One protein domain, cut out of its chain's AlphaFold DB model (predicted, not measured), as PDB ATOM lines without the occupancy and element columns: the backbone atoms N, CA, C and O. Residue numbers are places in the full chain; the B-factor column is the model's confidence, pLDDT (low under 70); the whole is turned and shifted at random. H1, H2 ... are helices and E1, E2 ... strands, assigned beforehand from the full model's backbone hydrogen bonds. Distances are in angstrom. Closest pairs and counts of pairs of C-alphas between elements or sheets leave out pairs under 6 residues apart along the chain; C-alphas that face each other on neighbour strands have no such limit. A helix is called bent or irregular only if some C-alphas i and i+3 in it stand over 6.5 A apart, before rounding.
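AT A GLANCE: This is residues 50 to 169 of the 177 residues of an uncharacterized protein of Thermoproteus sp. AZ2 (UniProt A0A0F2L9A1). A helical head of H1, H2 and H3 makes one end of the model, and a strongly twisted four-strand sheet is a wall at the other end. H6 runs between them, in the middle: its first part packs on H3, it crosses one face of the sheet, and H4 packs on it, while the sheet's other face is bare of named helices; the small H5 sits near one end of that sheet. The printed part has 120 residues with six named helices followed by four named strands, H1 to H6 and then E1 to E4; the sheet's order is E1, E2, E3, E4, antiparallel throughout, and the class is mixed, helices and strands. The whole is compact, with a radius of gyration of the C-alphas of 13.9 A and spans of 42 by 28 by 21 A.

HOW THE PARTS SIT: Start at H1, residues 50 to 57, and go on to H2, residues 63 to 73: they form a helical hairpin and touch, closest at the C-alphas of Tyr 53 and Leu 65, 7.1 A, at a shallow tilt of 14 degrees, opposite ways. Next comes the hub, H3, residues 78 to 88, which touches H1 at the C-alphas of Val 54 and Leu 85, 5.3 A, only just about perpendicular at 70.4 degrees. It touches H2 too, closest at the C-alphas of Ile 66 and Pro 78, 6.0 A. H4, residues 98 to 106, only just touches H3, with 3 pairs of C-alphas within 8 A, the closest being those of Val 88 and Ala 101, 6.5 A. H5, residues 113 to 118, only just touches H4, with 3 such pairs, the closest those of Ala 106 and Leu 117, 6.1 A. H6, residues 121 to 134, touches H4 closest at the C-alphas of Gly 99 and Gly 130, 4.2 A, at a steep tilt of 57 degrees, opposite ways. With residues 122 to 127 alone it touches H3, closest at the C-alphas of Ala 80 and Ala 123, 4.3 A. Look next at E1, residues 138 to 140, E2, 143 to 150, E3, 153 to 160, and E4, 163 to 169: they form a meander, each strand the antiparallel neighbour of the one before. Check N 138 and O 145 at 2.7 A for E1 and E2, N 146 and O 157 at 2.9 A for E2 and E3, and N 156 and O 167 at 2.8 A for E3 and E4, each within hydrogen-bond range. H6 on one face of this sheet makes two layers, helix over strands: its height over the sheet is 7.8 A, and it runs across the strands, at 81 degrees to E4 on the local plane. H5 is on the same face. In H1 to H5 every O i to N i+4 pair is within hydrogen-bond range; in H6 8 of 10 are.

IN THESE COORDINATES: Find C-alpha 50 at (-9.048, 21.996, 0.583), where H1 begins. H2 is 15.1 A long and H3 15.5 A. H6 runs 20.5 A from C-alpha 121 at (3.688, 13.002, -12.019); it is irregular, with C-alphas 122 and 125 7.2 A apart. E2, 19.7 A, bends by 50 degrees at residue 146; E3 is 20.4 A long, and E4, 17.7 A, ends at C-alpha 169, (-10.761, -0.731, -21.899).

THE WHOLE: The two C-alphas farthest apart are those of Ser 59 and Gly 152, 42.4 A. The printed part has no cut, and no link is long. The mean pLDDT of the printed part is 89.1; look at residues 136 and 140 for values under 70.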
ATOM      1  N   LEU A  50     -10.246  21.964   1.419       93.88
ATOM      2  CA  LEU A  50      -9.048  21.996   0.583       93.88
ATOM      3  C   LEU A  50      -8.218  23.287   0.761       93.88
ATOM      4  O   LEU A  50      -6.995  23.165   0.894       93.88
ATOM      5  N   PRO A  51      -8.815  24.497   0.841       93.19
ATOM      6  CA  PRO A  51      -8.051  25.727   1.038       93.19
ATOM      7  C   PRO A  51      -7.158  25.715   2.286       93.19
ATOM      8  O   PRO A  51      -6.039  26.229   2.237       93.19
ATOM      9  N   ALA A  52      -7.592  25.088   3.386       92.06
ATOM     10  CA  ALA A  52      -6.779  24.984   4.601       92.06
ATOM     11  C   ALA A  52      -5.550  24.102   4.413       92.06
ATOM     12  O   ALA A  52      -4.462  24.481   4.848       92.06
ATOM     13  N   TYR A  53      -5.693  22.969   3.721       93.19
ATOM     14  CA  TYR A  53      -4.551  22.122   3.385       93.19
ATOM     15  C   TYR A  53      -3.549  22.853   2.492       93.19
ATOM     16  O   TYR A  53      -2.345  22.769   2.723       93.19
ATOM     17  N   VAL A  54      -4.035  23.605   1.501       94.25
ATOM     18  CA  VAL A  54      -3.173  24.348   0.574       94.25
ATOM     19  C   VAL A  54      -2.424  25.469   1.291       94.25
ATOM     20  O   VAL A  54      -1.216  25.600   1.111       94.25
ATOM     21  N   GLU A  55      -3.100  26.264   2.126       91.62
ATOM     22  CA  GLU A  55      -2.430  27.319   2.900       91.62
ATOM     23  C   GLU A  55      -1.409  26.755   3.890       91.62
ATOM     24  O   GLU A  55      -0.328  27.326   4.033       91.62
ATOM     25  N   TYR A  56      -1.700  25.625   4.538       89.81
ATOM     26  CA  TYR A  56      -0.728  24.997   5.429       89.81
ATOM     27  C   TYR A  56       0.496  24.483   4.658       89.81
ATOM     28  O   TYR A  56       1.632  24.764   5.045       89.81
ATOM     29  N   ALA A  57       0.277  23.806   3.525       92.12
ATOM     30  CA  ALA A  57       1.343  23.245   2.692       92.12
ATOM     31  C   ALA A  57       2.325  24.296   2.152       92.12
ATOM     32  O   ALA A  57       3.478  23.965   1.883       92.12
ATOM     33  N   LYS A  58       1.907  25.568   2.028       89.94
ATOM     34  CA  LYS A  58       2.811  26.681   1.677       89.94
ATOM     35  C   LYS A  58       3.917  26.899   2.710       89.94
ATOM     36  O   LYS A  58       4.969  27.420   2.356       89.94
ATOM     37  N   SER A  59       3.658  26.551   3.969       87.50
ATOM     38  CA  SER A  59       4.633  26.676   5.055       87.50
ATOM     39  C   SER A  59       5.419  25.381   5.231       87.50
ATOM     40  O   SER A  59       6.644  25.408   5.286       87.50
ATOM     41  N   VAL A  60       4.721  24.245   5.311       88.19
ATOM     42  CA  VAL A  60       5.343  22.928   5.475       88.19
ATOM     43  C   VAL A  60       4.407  21.822   4.982       88.19
ATOM     44  O   VAL A  60       3.202  21.869   5.213       88.19
ATOM     45  N   CYS A  61       4.961  20.808   4.314       90.25
ATOM     46  CA  CYS A  61       4.251  19.564   4.015       90.25
ATOM     47  C   CYS A  61       4.816  18.441   4.891       90.25
ATOM     48  O   CYS A  61       5.800  17.795   4.531       90.25
ATOM     49  N   ASP A  62       4.236  18.263   6.076       91.06
ATOM     50  CA  ASP A  62       4.711  17.329   7.096       91.06
ATOM     51  C   ASP A  62       3.758  16.141   7.313       91.06
ATOM     52  O   ASP A  62       2.683  16.028   6.714       91.06
ATOM     53  N   GLY A  63       4.162  15.229   8.202       89.12
ATOM     54  CA  GLY A  63       3.377  14.043   8.537       89.12
ATOM     55  C   GLY A  63       1.993  14.359   9.117       89.12
ATOM     56  O   GLY A  63       1.070  13.565   8.932       89.12
ATOM     57  N   GLN A  64       1.814  15.509   9.776       88.44
ATOM     58  CA  GLN A  64       0.528  15.909  10.342       88.44
ATOM     59  C   GLN A  64      -0.457  16.297   9.237       88.44
ATOM     60  O   GLN A  64      -1.591  15.804   9.222       88.44
ATOM     61  N   LEU A  65      -0.012  17.115   8.281       90.19
ATOM     62  CA  LEU A  65      -0.786  17.443   7.088       90.19
ATOM     63  C   LEU A  65      -1.135  16.191   6.292       90.19
ATOM     64  O   LEU A  65      -2.303  15.993   5.957       90.19
ATOM     65  N   ILE A  66      -0.147  15.334   6.034       92.00
ATOM     66  CA  ILE A  66      -0.327  14.096   5.269       92.00
ATOM     67  C   ILE A  66      -1.364  13.193   5.947       92.00
ATOM     68  O   ILE A  66      -2.288  12.713   5.293       92.00
ATOM     69  N   SER A  67      -1.260  13.006   7.265       90.12
ATOM     70  CA  SER A  67      -2.202  12.191   8.039       90.12
ATOM     71  C   SER A  67      -3.622  12.760   8.006       90.12
ATOM     72  O   SER A  67      -4.583  12.016   7.800       90.12
ATOM     73  N   SER A  68      -3.775  14.077   8.171       88.69
ATOM     74  CA  SER A  68      -5.090  14.720   8.110       88.69
ATOM     75  C   SER A  68      -5.706  14.631   6.713       88.69
ATOM     76  O   SER A  68      -6.877  14.273   6.586       88.69
ATOM     77  N   PHE A  69      -4.919  14.886   5.666       91.88
ATOM     78  CA  PHE A  69      -5.368  14.780   4.279       91.88
ATOM     79  C   PHE A  69      -5.792  13.345   3.939       91.88
ATOM     80  O   PHE A  69      -6.865  13.138   3.370       91.88
ATOM     81  N   TYR A  70      -5.009  12.346   4.360       91.62
ATOM     82  CA  TYR A  70      -5.359  10.933   4.209       91.62
ATOM     83  C   TYR A  70      -6.679  10.590   4.902       91.62
ATOM     84  O   TYR A  70      -7.540   9.966   4.289       91.62
ATOM     85  N   ARG A  71      -6.890  11.030   6.149       89.12
ATOM     86  CA  ARG A  71      -8.165  10.794   6.849       89.12
ATOM     87  C   ARG A  71      -9.357  11.402   6.111       89.12
ATOM     88  O   ARG A  71     -10.435  10.820   6.141       89.12
ATOM     89  N   ARG A  72      -9.167  12.551   5.455       87.50
ATOM     90  CA  ARG A  72     -10.245  13.254   4.750       87.50
ATOM     91  C   ARG A  72     -10.559  12.676   3.371       87.50
ATOM     92  O   ARG A  72     -11.735  12.623   3.011       87.50
ATOM     93  N   TYR A  73      -9.530  12.304   2.609       89.81
ATOM     94  CA  TYR A  73      -9.649  11.968   1.184       89.81
ATOM     95  C   TYR A  73      -9.193  10.544   0.835       89.81
ATOM     96  O   TYR A  73      -9.310  10.124  -0.311       89.81
ATOM     97  N   GLY A  74      -8.653   9.780   1.783       89.38
ATOM     98  CA  GLY A  74      -8.234   8.389   1.584       89.38
ATOM     99  C   GLY A  74      -6.977   8.198   0.727       89.38
ATOM    100  O   GLY A  74      -6.633   7.061   0.413       89.38
ATOM    101  N   VAL A  75      -6.269   9.272   0.353       87.94
ATOM    102  CA  VAL A  75      -5.016   9.187  -0.420       87.94
ATOM    103  C   VAL A  75      -3.829   9.201   0.530       87.94
ATOM    104  O   VAL A  75      -3.623  10.176   1.243       87.94
ATOM    105  N   GLY A  76      -3.090   8.091   0.585       82.88
ATOM    106  CA  GLY A  76      -2.044   7.870   1.590       82.88
ATOM    107  C   GLY A  76      -0.614   8.134   1.121       82.88
ATOM    108  O   GLY A  76       0.293   8.045   1.938       82.88
ATOM    109  N   ASN A  77      -0.387   8.431  -0.165       91.94
ATOM    110  CA  ASN A  77       0.957   8.666  -0.702       91.94
ATOM    111  C   ASN A  77       1.446  10.086  -0.332       91.94
ATOM    112  O   ASN A  77       0.931  11.059  -0.889       91.94
ATOM    113  N   PRO A  78       2.462  10.234   0.543       94.12
ATOM    114  CA  PRO A  78       2.946  11.540   0.996       94.12
ATOM    115  C   PRO A  78       3.400  12.466  -0.137       94.12
ATOM    116  O   PRO A  78       3.056  13.646  -0.147       94.12
ATOM    117  N   LYS A  79       4.149  11.927  -1.111       95.38
ATOM    118  CA  LYS A  79       4.681  12.708  -2.238       95.38
ATOM    119  C   LYS A  79       3.555  13.224  -3.123       95.38
ATOM    120  O   LYS A  79       3.565  14.394  -3.495       95.38
ATOM    121  N   ALA A  80       2.565  12.371  -3.383       95.81
ATOM    122  CA  ALA A  80       1.398  12.730  -4.173       95.81
ATOM    123  C   ALA A  80       0.609  13.882  -3.544       95.81
ATOM    124  O   ALA A  80       0.231  14.821  -4.241       95.81
ATOM    125  N   ILE A  81       0.405  13.841  -2.222       96.56
ATOM    126  CA  ILE A  81      -0.308  14.889  -1.478       96.56
ATOM    127  C   ILE A  81       0.449  16.215  -1.552       96.56
ATOM    128  O   ILE A  81      -0.140  17.232  -1.919       96.56
ATOM    129  N   CYS A  82       1.747  16.218  -1.232       96.38
ATOM    130  CA  CYS A  82       2.540  17.447  -1.242       96.38
ATOM    131  C   CYS A  82       2.605  18.071  -2.641       96.38
ATOM    132  O   CYS A  82       2.409  19.279  -2.787       96.38
ATOM    133  N   GLU A  83       2.835  17.254  -3.670       97.19
ATOM    134  CA  GLU A  83       2.901  17.733  -5.049       97.19
ATOM    135  C   GLU A  83       1.545  18.261  -5.526       97.19
ATOM    136  O   GLU A  83       1.469  19.335  -6.124       97.19
ATOM    137  N   PHE A  84       0.452  17.571  -5.193       98.00
ATOM    138  CA  PHE A  84      -0.896  18.038  -5.492       98.00
ATOM    139  C   PHE A  84      -1.179  19.406  -4.861       98.00
ATOM    140  O   PHE A  84      -1.575  20.333  -5.566       98.00
ATOM    141  N   LEU A  85      -0.936  19.572  -3.557       96.75
ATOM    142  CA  LEU A  85      -1.192  20.841  -2.867       96.75
ATOM    143  C   LEU A  85      -0.324  21.978  -3.422       96.75
ATOM    144  O   LEU A  85      -0.802  23.108  -3.555       96.75
ATOM    145  N   ARG A  86       0.917  21.676  -3.825       96.44
ATOM    146  CA  ARG A  86       1.802  22.622  -4.515       96.44
ATOM    147  C   ARG A  86       1.205  23.074  -5.846       96.44
ATOM    148  O   ARG A  86       1.144  24.276  -6.096       96.44
ATOM    149  N   LEU A  87       0.730  22.145  -6.679       96.81
ATOM    150  CA  LEU A  87       0.081  22.472  -7.953       96.81
ATOM    151  C   LEU A  87      -1.182  23.311  -7.734       96.81
ATOM    152  O   LEU A  87      -1.344  24.358  -8.363       96.81
ATOM    153  N   VAL A  88      -2.036  22.907  -6.793       97.00
ATOM    154  CA  VAL A  88      -3.273  23.628  -6.460       97.00
ATOM    155  C   VAL A  88      -2.996  25.049  -5.970       97.00
ATOM    156  O   VAL A  88      -3.736  25.961  -6.328       97.00
ATOM    157  N   SER A  89      -1.905  25.276  -5.232       95.19
ATOM    158  CA  SER A  89      -1.539  26.613  -4.741       95.19
ATOM    159  C   SER A  89      -1.331  27.660  -5.847       95.19
ATOM    160  O   SER A  89      -1.422  28.860  -5.579       95.19
ATOM    161  N   SER A  90      -1.077  27.215  -7.085       94.81
ATOM    162  CA  SER A  90      -0.912  28.075  -8.262       94.81
ATOM    163  C   SER A  90      -2.230  28.438  -8.959       94.81
ATOM    164  O   SER A  90      -2.260  29.357  -9.781       94.81
ATOM    165  N   LEU A  91      -3.329  27.753  -8.627       95.50
ATOM    166  CA  LEU A  91      -4.635  27.976  -9.240       95.50
ATOM    167  C   LEU A  91      -5.300  29.232  -8.669       95.50
ATOM    168  O   LEU A  91      -5.343  29.448  -7.457       95.50
ATOM    169  N   LYS A  92      -5.849  30.064  -9.561       92.88
ATOM    170  CA  LYS A  92      -6.622  31.260  -9.201       92.88
ATOM    171  C   LYS A  92      -7.954  31.276  -9.958       92.88
ATOM    172  O   LYS A  92      -7.933  31.087 -11.175       92.88
ATOM    173  N   PRO A  93      -9.108  31.438  -9.284       92.69
ATOM    174  CA  PRO A  93      -9.282  31.441  -7.820       92.69
ATOM    175  C   PRO A  93      -8.872  30.101  -7.174       92.69
ATOM    176  O   PRO A  93      -8.683  29.122  -7.892       92.69
ATOM    177  N   MET A  94      -8.693  30.063  -5.849       92.69
ATOM    178  CA  MET A  94      -8.395  28.820  -5.118       92.69
ATOM    179  C   MET A  94      -9.593  27.862  -5.236       92.69
ATOM    180  O   MET A  94     -10.704  28.303  -4.942       92.69
ATOM    181  N   PRO A  95      -9.408  26.595  -5.647       94.75
ATOM    182  CA  PRO A  95     -10.509  25.642  -5.676       94.75
ATOM    183  C   PRO A  95     -10.983  25.297  -4.262       94.75
ATOM    184  O   PRO A  95     -10.172  25.093  -3.354       94.75
ATOM    185  N   ALA A  96     -12.299  25.198  -4.086       92.12
ATOM    186  CA  ALA A  96     -12.913  24.914  -2.791       92.12
ATOM    187  C   ALA A  96     -12.876  23.418  -2.442       92.12
ATOM    188  O   ALA A  96     -12.830  23.044  -1.271       92.12
ATOM    189  N   THR A  97     -12.881  22.544  -3.454       93.75
ATOM    190  CA  THR A  97     -12.982  21.089  -3.275       93.75
ATOM    191  C   THR A  97     -11.886  20.332  -4.019       93.75
ATOM    192  O   THR A  97     -11.331  20.815  -5.009       93.75
ATOM    193  N   LEU A  98     -11.602  19.104  -3.565       94.25
ATOM    194  CA  LEU A  98     -10.691  18.177  -4.246       94.25
ATOM    195  C   LEU A  98     -11.126  17.931  -5.699       94.25
ATOM    196  O   LEU A  98     -10.294  17.932  -6.604       94.25
ATOM    197  N   GLY A  99     -12.432  17.773  -5.917       93.25
ATOM    198  CA  GLY A  99     -13.029  17.571  -7.230       93.25
ATOM    199  C   GLY A  99     -12.819  18.736  -8.190       93.25
ATOM    200  O   GLY A  99     -12.355  18.547  -9.313       93.25
ATOM    201  N   GLU A 100     -13.092  19.957  -7.729       94.31
ATOM    202  CA  GLU A 100     -12.851  21.169  -8.514       94.31
ATOM    203  C   GLU A 100     -11.363  21.311  -8.864       94.31
ATOM    204  O   GLU A 100     -11.010  21.538 -10.022       94.31
ATOM    205  N   ALA A 101     -10.478  21.125  -7.882       96.38
ATOM    206  CA  ALA A 101      -9.038  21.168  -8.100       96.38
ATOM    207  C   ALA A 101      -8.588  20.141  -9.146       96.38
ATOM    208  O   ALA A 101      -7.835  20.470 -10.062       96.38
ATOM    209  N   ALA A 102      -9.090  18.911  -9.042       95.44
ATOM    210  CA  ALA A 102      -8.771  17.833  -9.960       95.44
ATOM    211  C   ALA A 102      -9.239  18.125 -11.392       95.44
ATOM    212  O   ALA A 102      -8.455  17.971 -12.327       95.44
ATOM    213  N   LEU A 103     -10.467  18.621 -11.570       93.50
ATOM    214  CA  LEU A 103     -10.987  19.037 -12.877       93.50
ATOM    215  C   LEU A 103     -10.139  20.152 -13.497       93.50
ATOM    216  O   LEU A 103      -9.843  20.120 -14.690       93.50
ATOM    217  N   ARG A 104      -9.698  21.121 -12.691       94.94
ATOM    218  CA  ARG A 104      -8.879  22.240 -13.174       94.94
ATOM    219  C   ARG A 104      -7.459  21.817 -13.540       94.94
ATOM    220  O   ARG A 104      -6.941  22.296 -14.545       94.94
ATOM    221  N   LEU A 105      -6.851  20.908 -12.777       95.25
ATOM    222  CA  LEU A 105      -5.528  20.352 -13.087       95.25
ATOM    223  C   LEU A 105      -5.560  19.405 -14.293       95.25
ATOM    224  O   LEU A 105      -4.652  19.424 -15.121       95.25
ATOM    225  N   ALA A 106      -6.610  18.592 -14.420       92.50
ATOM    226  CA  ALA A 106      -6.797  17.697 -15.557       92.50
ATOM    227  C   ALA A 106      -7.174  18.459 -16.842       92.50
ATOM    228  O   ALA A 106      -6.791  18.062 -17.947       92.50
ATOM    229  N   GLY A 107      -7.904  19.569 -16.708       90.25
ATOM    230  CA  GLY A 107      -8.497  20.323 -17.808       90.25
ATOM    231  C   GLY A 107      -9.670  19.574 -18.467       90.25
ATOM    232  O   GLY A 107     -10.250  18.674 -17.864       90.25
ATOM    233  N   PRO A 108     -10.014  19.892 -19.731       88.00
ATOM    234  CA  PRO A 108     -11.113  19.244 -20.458       88.00
ATOM    235  C   PRO A 108     -11.066  17.705 -20.446       88.00
ATOM    236  O   PRO A 108     -10.038  17.127 -20.805       88.00
ATOM    237  N   LEU A 109     -12.176  17.043 -20.106       84.19
ATOM    238  CA  LEU A 109     -12.287  15.579 -20.025       84.19
ATOM    239  C   LEU A 109     -12.512  14.938 -21.409       84.19
ATOM    240  O   LEU A 109     -13.591  14.451 -21.723       84.19
ATOM    241  N   GLY A 110     -11.491  14.974 -22.263       80.81
ATOM    242  CA  GLY A 110     -11.560  14.457 -23.632       80.81
ATOM    243  C   GLY A 110     -10.178  14.169 -24.210       80.81
ATOM    244  O   GLY A 110      -9.270  13.775 -23.481       80.81
ATOM    245  N   ARG A 111      -9.994  14.400 -25.514       84.19
ATOM    246  CA  ARG A 111      -8.717  14.152 -26.202       84.19
ATOM    247  C   ARG A 111      -7.536  14.810 -25.463       84.19
ATOM    248  O   ARG A 111      -7.591  15.972 -25.051       84.19
ATOM    249  N   GLY A 112      -6.458  14.057 -25.284       87.81
ATOM    250  CA  GLY A 112      -5.246  14.449 -24.569       87.81
ATOM    251  C   GLY A 112      -5.381  14.499 -23.044       87.81
ATOM    252  O   GLY A 112      -4.501  15.075 -22.398       87.81
ATOM    253  N   LEU A 113      -6.462  13.976 -22.453       91.12
ATOM    254  CA  LEU A 113      -6.623  13.877 -20.999       91.12
ATOM    255  C   LEU A 113      -5.537  12.989 -20.389       91.12
ATOM    256  O   LEU A 113      -4.881  13.413 -19.445       91.12
ATOM    257  N   LEU A 114      -5.273  11.807 -20.947       89.69
ATOM    258  CA  LEU A 114      -4.251  10.895 -20.425       89.69
ATOM    259  C   LEU A 114      -2.864  11.520 -20.465       89.69
ATOM    260  O   LEU A 114      -2.126  11.458 -19.489       89.69
ATOM    261  N   SER A 115      -2.525  12.178 -21.569       90.75
ATOM    262  CA  SER A 115      -1.271  12.920 -21.698       90.75
ATOM    263  C   SER A 115      -1.162  14.081 -20.696       90.75
ATOM    264  O   SER A 115      -0.063  14.432 -20.269       90.75
ATOM    265  N   ARG A 116      -2.275  14.707 -20.292       93.38
ATOM    266  CA  ARG A 116      -2.291  15.712 -19.212       93.38
ATOM    267  C   ARG A 116      -2.131  15.066 -17.842       93.38
ATOM    268  O   ARG A 116      -1.290  15.512 -17.076       93.38
ATOM    269  N   LEU A 117      -2.848  13.978 -17.581       92.12
ATOM    270  CA  LEU A 117      -2.757  13.231 -16.330       92.12
ATOM    271  C   LEU A 117      -1.343  12.678 -16.099       92.12
ATOM    272  O   LEU A 117      -0.770  12.904 -15.039       92.12
ATOM    273  N   LYS A 118      -0.716  12.065 -17.111       90.12
ATOM    274  CA  LYS A 118       0.677  11.582 -17.044       90.12
ATOM    275  C   LYS A 118       1.672  12.692 -16.665       90.12
ATOM    276  O   LYS A 118       2.664  12.418 -15.998       90.12
ATOM    277  N   ARG A 119       1.408  13.949 -17.054       93.75
ATOM    278  CA  ARG A 119       2.261  15.109 -16.728       93.75
ATOM    279  C   ARG A 119       2.137  15.589 -15.282       93.75
ATOM    280  O   ARG A 119       2.987  16.355 -14.847       93.75
ATOM    281  N   LEU A 120       1.121  15.145 -14.541       93.50
ATOM    282  CA  LEU A 120       0.960  15.483 -13.123       93.50
ATOM    283  C   LEU A 120       1.970  14.758 -12.224       93.50
ATOM    284  O   LEU A 120       2.116  15.128 -11.061       93.50
ATOM    285  N   GLY A 121       2.664  13.742 -12.751       93.56
ATOM    286  CA  GLY A 121       3.688  13.002 -12.019       93.56
ATOM    287  C   GLY A 121       3.136  12.424 -10.719       93.56
ATOM    288  O   GLY A 121       2.119  11.733 -10.723       93.56
ATOM    289  N   GLU A 122       3.785  12.749  -9.605       95.00
ATOM    290  CA  GLU A 122       3.416  12.267  -8.269       95.00
ATOM    291  C   GLU A 122       1.980  12.651  -7.871       95.00
ATOM    292  O   GLU A 122       1.316  11.888  -7.179       95.00
ATOM    293  N   ALA A 123       1.449  13.791  -8.333       96.06
ATOM    294  CA  ALA A 123       0.100  14.244  -7.973       96.06
ATOM    295  C   ALA A 123      -1.033  13.451  -8.649       96.06
ATOM    296  O   ALA A 123      -2.205  13.663  -8.320       96.06
ATOM    297  N   LEU A 124      -0.709  12.565  -9.600       94.56
ATOM    298  CA  LEU A 124      -1.687  11.849 -10.417       94.56
ATOM    299  C   LEU A 124      -2.751  11.139  -9.573       94.56
ATOM    300  O   LEU A 124      -3.940  11.288  -9.844       94.56
ATOM    301  N   ASP A 125      -2.337  10.422  -8.531       92.50
ATOM    302  CA  ASP A 125      -3.237   9.643  -7.675       92.50
ATOM    303  C   ASP A 125      -4.296  10.523  -6.996       92.50
ATOM    304  O   ASP A 125      -5.483  10.186  -6.974       92.50
ATOM    305  N   VAL A 126      -3.884  11.685  -6.482       96.00
ATOM    306  CA  VAL A 126      -4.788  12.632  -5.817       96.00
ATOM    307  C   VAL A 126      -5.756  13.253  -6.824       96.00
ATOM    308  O   VAL A 126      -6.943  13.400  -6.536       96.00
ATOM    309  N   VAL A 127      -5.276  13.575  -8.030       95.62
ATOM    310  CA  VAL A 127      -6.130  14.129  -9.087       95.62
ATOM    311  C   VAL A 127      -7.135  13.096  -9.585       95.62
ATOM    312  O   VAL A 127      -8.310  13.419  -9.706       95.62
ATOM    313  N   VAL A 128      -6.733  11.846  -9.810       92.56
ATOM    314  CA  VAL A 128      -7.670  10.780 -10.201       92.56
ATOM    315  C   VAL A 128      -8.722  10.551  -9.115       92.56
ATOM    316  O   VAL A 128      -9.901  10.430  -9.445       92.56
ATOM    317  N   LYS A 129      -8.334  10.578  -7.831       91.88
ATOM    318  CA  LYS A 129      -9.282  10.536  -6.707       91.88
ATOM    319  C   LYS A 129     -10.297  11.675  -6.775       91.88
ATOM    320  O   LYS A 129     -11.494  11.411  -6.724       91.88
ATOM    321  N   GLY A 130      -9.839  12.910  -6.959       92.69
ATOM    322  CA  GLY A 130     -10.736  14.057  -7.091       92.69
ATOM    323  C   GLY A 130     -11.658  13.977  -8.306       92.69
ATOM    324  O   GLY A 130     -12.845  14.260  -8.186       92.69
ATOM    325  N   LEU A 131     -11.150  13.540  -9.463       91.69
ATOM    326  CA  LEU A 131     -11.971  13.361 -10.662       91.69
ATOM    327  C   LEU A 131     -13.057  12.303 -10.453       91.69
ATOM    328  O   LEU A 131     -14.196  12.522 -10.851       91.69
ATOM    329  N   ALA A 132     -12.724  11.183  -9.812       86.56
ATOM    330  CA  ALA A 132     -13.674  10.107  -9.538       86.56
ATOM    331  C   ALA A 132     -14.796  10.519  -8.569       86.56
ATOM    332  O   ALA A 132     -15.882   9.948  -8.613       86.56
ATOM    333  N   GLU A 133     -14.540  11.496  -7.696       83.44
ATOM    334  CA  GLU A 133     -15.537  12.052  -6.772       83.44
ATOM    335  C   GLU A 133     -16.386  13.170  -7.397       83.44
ATOM    336  O   GLU A 133     -17.465  13.462  -6.889       83.44
ATOM    337  N   ALA A 134     -15.915  13.793  -8.483       83.06
ATOM    338  CA  ALA A 134     -16.539  14.976  -9.084       83.06
ATOM    339  C   ALA A 134     -17.261  14.719 -10.412       83.06
ATOM    340  O   ALA A 134     -18.212  15.426 -10.742       83.06
ATOM    341  N   ALA A 135     -16.775  13.768 -11.210       71.62
ATOM    342  CA  ALA A 135     -17.335  13.451 -12.520       71.62
ATOM    343  C   ALA A 135     -18.602  12.582 -12.393       71.62
ATOM    344  O   ALA A 135     -18.767  11.890 -11.388       71.62
ATOM    345  N   PRO A 136     -19.495  12.573 -13.403       63.03
ATOM    346  CA  PRO A 136     -20.591  11.610 -13.463       63.03
ATOM    347  C   PRO A 136     -20.032  10.186 -13.408       63.03
ATOM    348  O   PRO A 136     -19.165   9.805 -14.197       63.03
ATOM    349  N   ILE A 137     -20.505   9.433 -12.421       70.88
ATOM    350  CA  ILE A 137     -19.922   8.160 -12.028       70.88
ATOM    351  C   ILE A 137     -20.646   7.001 -12.709       70.88
ATOM    352  O   ILE A 137     -21.857   6.845 -12.594       70.88
ATOM    353  N   ILE A 138     -19.850   6.130 -13.309       75.62
ATOM    354  CA  ILE A 138     -20.167   4.744 -13.608       75.62
ATOM    355  C   ILE A 138     -19.675   3.910 -12.425       75.62
ATOM    356  O   ILE A 138     -18.487   3.963 -12.089       75.62
ATOM    357  N   GLU A 139     -20.569   3.133 -11.817       76.31
ATOM    358  CA  GLU A 139     -20.209   2.118 -10.825       76.31
ATOM    359  C   GLU A 139     -20.307   0.733 -11.465       76.31
ATOM    360  O   GLU A 139     -21.352   0.355 -11.992       76.31
ATOM    361  N   ARG A 140     -19.208  -0.025 -11.463       67.94
ATOM    362  CA  ARG A 140     -19.172  -1.382 -12.018       67.94
ATOM    363  C   ARG A 140     -18.072  -2.208 -11.369       67.94
ATOM    364  O   ARG A 140     -16.945  -1.741 -11.258       67.94
ATOM    365  N   ASP A 141     -18.396  -3.439 -10.978       72.75
ATOM    366  CA  ASP A 141     -17.439  -4.422 -10.448       72.75
ATOM    367  C   ASP A 141     -16.585  -3.880  -9.276       72.75
ATOM    368  O   ASP A 141     -15.399  -4.169  -9.154       72.75
ATOM    369  N   GLY A 142     -17.184  -3.046  -8.414       74.12
ATOM    370  CA  GLY A 142     -16.496  -2.410  -7.281       74.12
ATOM    371  C   GLY A 142     -15.608  -1.212  -7.647       74.12
ATOM    372  O   GLY A 142     -14.935  -0.656  -6.773       74.12
ATOM    373  N   ALA A 143     -15.616  -0.793  -8.917       80.81
ATOM    374  CA  ALA A 143     -14.951   0.405  -9.402       80.81
ATOM    375  C   ALA A 143     -15.939   1.557  -9.650       80.81
ATOM    376  O   ALA A 143     -17.081   1.339 -10.049       80.81
ATOM    377  N   LYS A 144     -15.475   2.788  -9.427       84.25
ATOM    378  CA  LYS A 144     -16.242   4.038  -9.502       84.25
ATOM    379  C   LYS A 144     -15.461   5.087 -10.283       84.25
ATOM    380  O   LYS A 144     -14.358   5.446  -9.882       84.25
ATOM    381  N   GLY A 145     -15.992   5.569 -11.403       86.50
ATOM    382  CA  GLY A 145     -15.261   6.511 -12.253       86.50
ATOM    383  C   GLY A 145     -15.982   6.852 -13.543       86.50
ATOM    384  O   GLY A 145     -17.193   6.727 -13.629       86.50
ATOM    385  N   PHE A 146     -15.241   7.272 -14.560       85.94
ATOM    386  CA  PHE A 146     -15.789   7.648 -15.859       85.94
ATOM    387  C   PHE A 146     -14.947   7.056 -16.990       85.94
ATOM    388  O   PHE A 146     -13.773   6.714 -16.819       85.94
ATOM    389  N   VAL A 147     -15.565   6.920 -18.160       86.44
ATOM    390  CA  VAL A 147     -14.916   6.402 -19.364       86.44
ATOM    391  C   VAL A 147     -14.648   7.552 -20.327       86.44
ATOM    392  O   VAL A 147     -15.517   8.382 -20.580       86.44
ATOM    393  N   VAL A 148     -13.441   7.587 -20.885       86.94
ATOM    394  CA  VAL A 148     -13.027   8.558 -21.903       86.94
ATOM    395  C   VAL A 148     -12.447   7.854 -23.116       86.94
ATOM    396  O   VAL A 148     -11.783   6.826 -22.987       86.94
ATOM    397  N   PHE A 149     -12.661   8.424 -24.299       86.06
ATOM    398  CA  PHE A 149     -11.930   8.031 -25.497       86.06
ATOM    399  C   PHE A 149     -10.730   8.962 -25.681       86.06
ATOM    400  O   PHE A 149     -10.896  10.160 -25.917       86.06
ATOM    401  N   ASP A 150      -9.521   8.418 -25.564       84.12
ATOM    402  CA  ASP A 150      -8.277   9.170 -25.712       84.12
ATOM    403  C   ASP A 150      -7.167   8.289 -26.299       84.12
ATOM    404  O   ASP A 150      -7.207   7.068 -26.182       84.12
ATOM    405  N   GLU A 151      -6.192   8.901 -26.972       85.00
ATOM    406  CA  GLU A 151      -5.052   8.201 -27.593       85.00
ATOM    407  C   GLU A 151      -5.480   7.016 -28.504       85.00
ATOM    408  O   GLU A 151      -4.742   6.052 -28.691       85.00
ATOM    409  N   GLY A 152      -6.684   7.077 -29.093       84.12
ATOM    410  CA  GLY A 152      -7.223   6.039 -29.981       84.12
ATOM    411  C   GLY A 152      -7.845   4.825 -29.275       84.12
ATOM    412  O   GLY A 152      -8.169   3.844 -29.945       84.12
ATOM    413  N   SER A 153      -8.035   4.855 -27.951       86.62
ATOM    414  CA  SER A 153      -8.751   3.802 -27.220       86.62
ATOM    415  C   SER A 153      -9.651   4.329 -26.105       86.62
ATOM    416  O   SER A 153      -9.574   5.482 -25.696       86.62
ATOM    417  N   TRP A 154     -10.537   3.464 -25.609       87.88
ATOM    418  CA  TRP A 154     -11.340   3.738 -24.423       87.88
ATOM    419  C   TRP A 154     -10.520   3.503 -23.156       87.88
ATOM    420  O   TRP A 154      -9.790   2.515 -23.054       87.88
ATOM    421  N   HIS A 155     -10.660   4.391 -22.177       87.56
ATOM    422  CA  HIS A 155      -9.998   4.304 -20.882       87.56
ATOM    423  C   HIS A 155     -10.985   4.579 -19.757       87.56
ATOM    424  O   HIS A 155     -11.749   5.537 -19.823       87.56
ATOM    425  N   PHE A 156     -10.931   3.759 -18.715       88.44
ATOM    426  CA  PHE A 156     -11.598   4.016 -17.448       88.44
ATOM    427  C   PHE A 156     -10.651   4.787 -16.531       88.44
ATOM    428  O   PHE A 156      -9.506   4.368 -16.333       88.44
ATOM    429  N   ILE A 157     -11.129   5.895 -15.973       88.56
ATOM    430  CA  ILE A 157     -10.427   6.714 -14.984       88.56
ATOM    431  C   ILE A 157     -11.309   6.768 -13.744       88.56
ATOM    432  O   ILE A 157     -12.450   7.223 -13.808       88.56
ATOM    433  N   GLY A 158     -10.796   6.292 -12.615       88.56
ATOM    434  CA  GLY A 158     -11.623   6.155 -11.427       88.56
ATOM    435  C   GLY A 158     -10.902   5.561 -10.232       88.56
ATOM    436  O   GLY A 158      -9.685   5.660 -10.088       88.56
ATOM    437  N   LEU A 159     -11.688   4.918  -9.381       87.00
ATOM    438  CA  LEU A 159     -11.272   4.233  -8.170       87.00
ATOM    439  C   LEU A 159     -11.692   2.771  -8.219       87.00
ATOM    440  O   LEU A 159     -12.757   2.463  -8.739       87.00
ATOM    441  N   GLU A 160     -10.893   1.896  -7.625       85.44
ATOM    442  CA  GLU A 160     -11.281   0.538  -7.231       85.44
ATOM    443  C   GLU A 160     -11.098   0.453  -5.709       85.44
ATOM    444  O   GLU A 160      -9.982   0.587  -5.193       85.44
ATOM    445  N   GLY A 161     -12.207   0.388  -4.969       82.50
ATOM    446  CA  GLY A 161     -12.206   0.762  -3.550       82.50
ATOM    447  C   GLY A 161     -11.750   2.220  -3.356       82.50
ATOM    448  O   GLY A 161     -12.366   3.140  -3.884       82.50
ATOM    449  N   ASN A 162     -10.650   2.437  -2.625       78.44
ATOM    450  CA  ASN A 162     -10.029   3.763  -2.442       78.44
ATOM    451  C   ASN A 162      -8.800   4.003  -3.330       78.44
ATOM    452  O   ASN A 162      -8.163   5.051  -3.221       78.44
ATOM    453  N   LYS A 163      -8.437   3.045  -4.189       84.12
ATOM    454  CA  LYS A 163      -7.215   3.124  -4.987       84.12
ATOM    455  C   LYS A 163      -7.487   3.788  -6.343       84.12
ATOM    456  O   LYS A 163      -8.318   3.269  -7.087       84.12
ATOM    457  N   PRO A 164      -6.773   4.870  -6.699       86.25
ATOM    458  CA  PRO A 164      -6.808   5.455  -8.037       86.25
ATOM    459  C   PRO A 164      -6.386   4.462  -9.118       86.25
ATOM    460  O   PRO A 164      -5.377   3.768  -8.979       86.25
ATOM    461  N   ILE A 165      -7.159   4.396 -10.203       87.00
ATOM    462  CA  ILE A 165      -6.879   3.543 -11.355       87.00
ATOM    463  C   ILE A 165      -7.116   4.279 -12.675       87.00
ATOM    464  O   ILE A 165      -8.080   5.025 -12.847       87.00
ATOM    465  N   ILE A 166      -6.235   4.004 -13.637       88.06
ATOM    466  CA  ILE A 166      -6.427   4.317 -15.052       88.06
ATOM    467  C   ILE A 166      -6.231   3.010 -15.813       88.06
ATOM    468  O   ILE A 166      -5.143   2.435 -15.790       88.06
ATOM    469  N   ARG A 167      -7.283   2.510 -16.464       87.12
ATOM    470  CA  ARG A 167      -7.255   1.228 -17.183       87.12
ATOM    471  C   ARG A 167      -7.669   1.425 -18.629       87.12
ATOM    472  O   ARG A 167      -8.662   2.088 -18.910       87.12
ATOM    473  N   ARG A 168      -6.922   0.826 -19.555       84.81
ATOM    474  CA  ARG A 168      -7.367   0.710 -20.945       84.81
ATOM    475  C   ARG A 168      -8.520  -0.290 -21.001       84.81
ATOM    476  O   ARG A 168      -8.398  -1.402 -20.496       84.81
ATOM    477  N   CYS A 169      -9.614   0.112 -21.624       77.50
ATOM    478  CA  CYS A 169     -10.761  -0.731 -21.899       77.50
ATOM    479  C   CYS A 169     -10.696  -1.310 -23.316       77.50
ATOM    480  O   CYS A 169     -10.205  -0.663 -24.242       77.50
TER     481      CYS A 169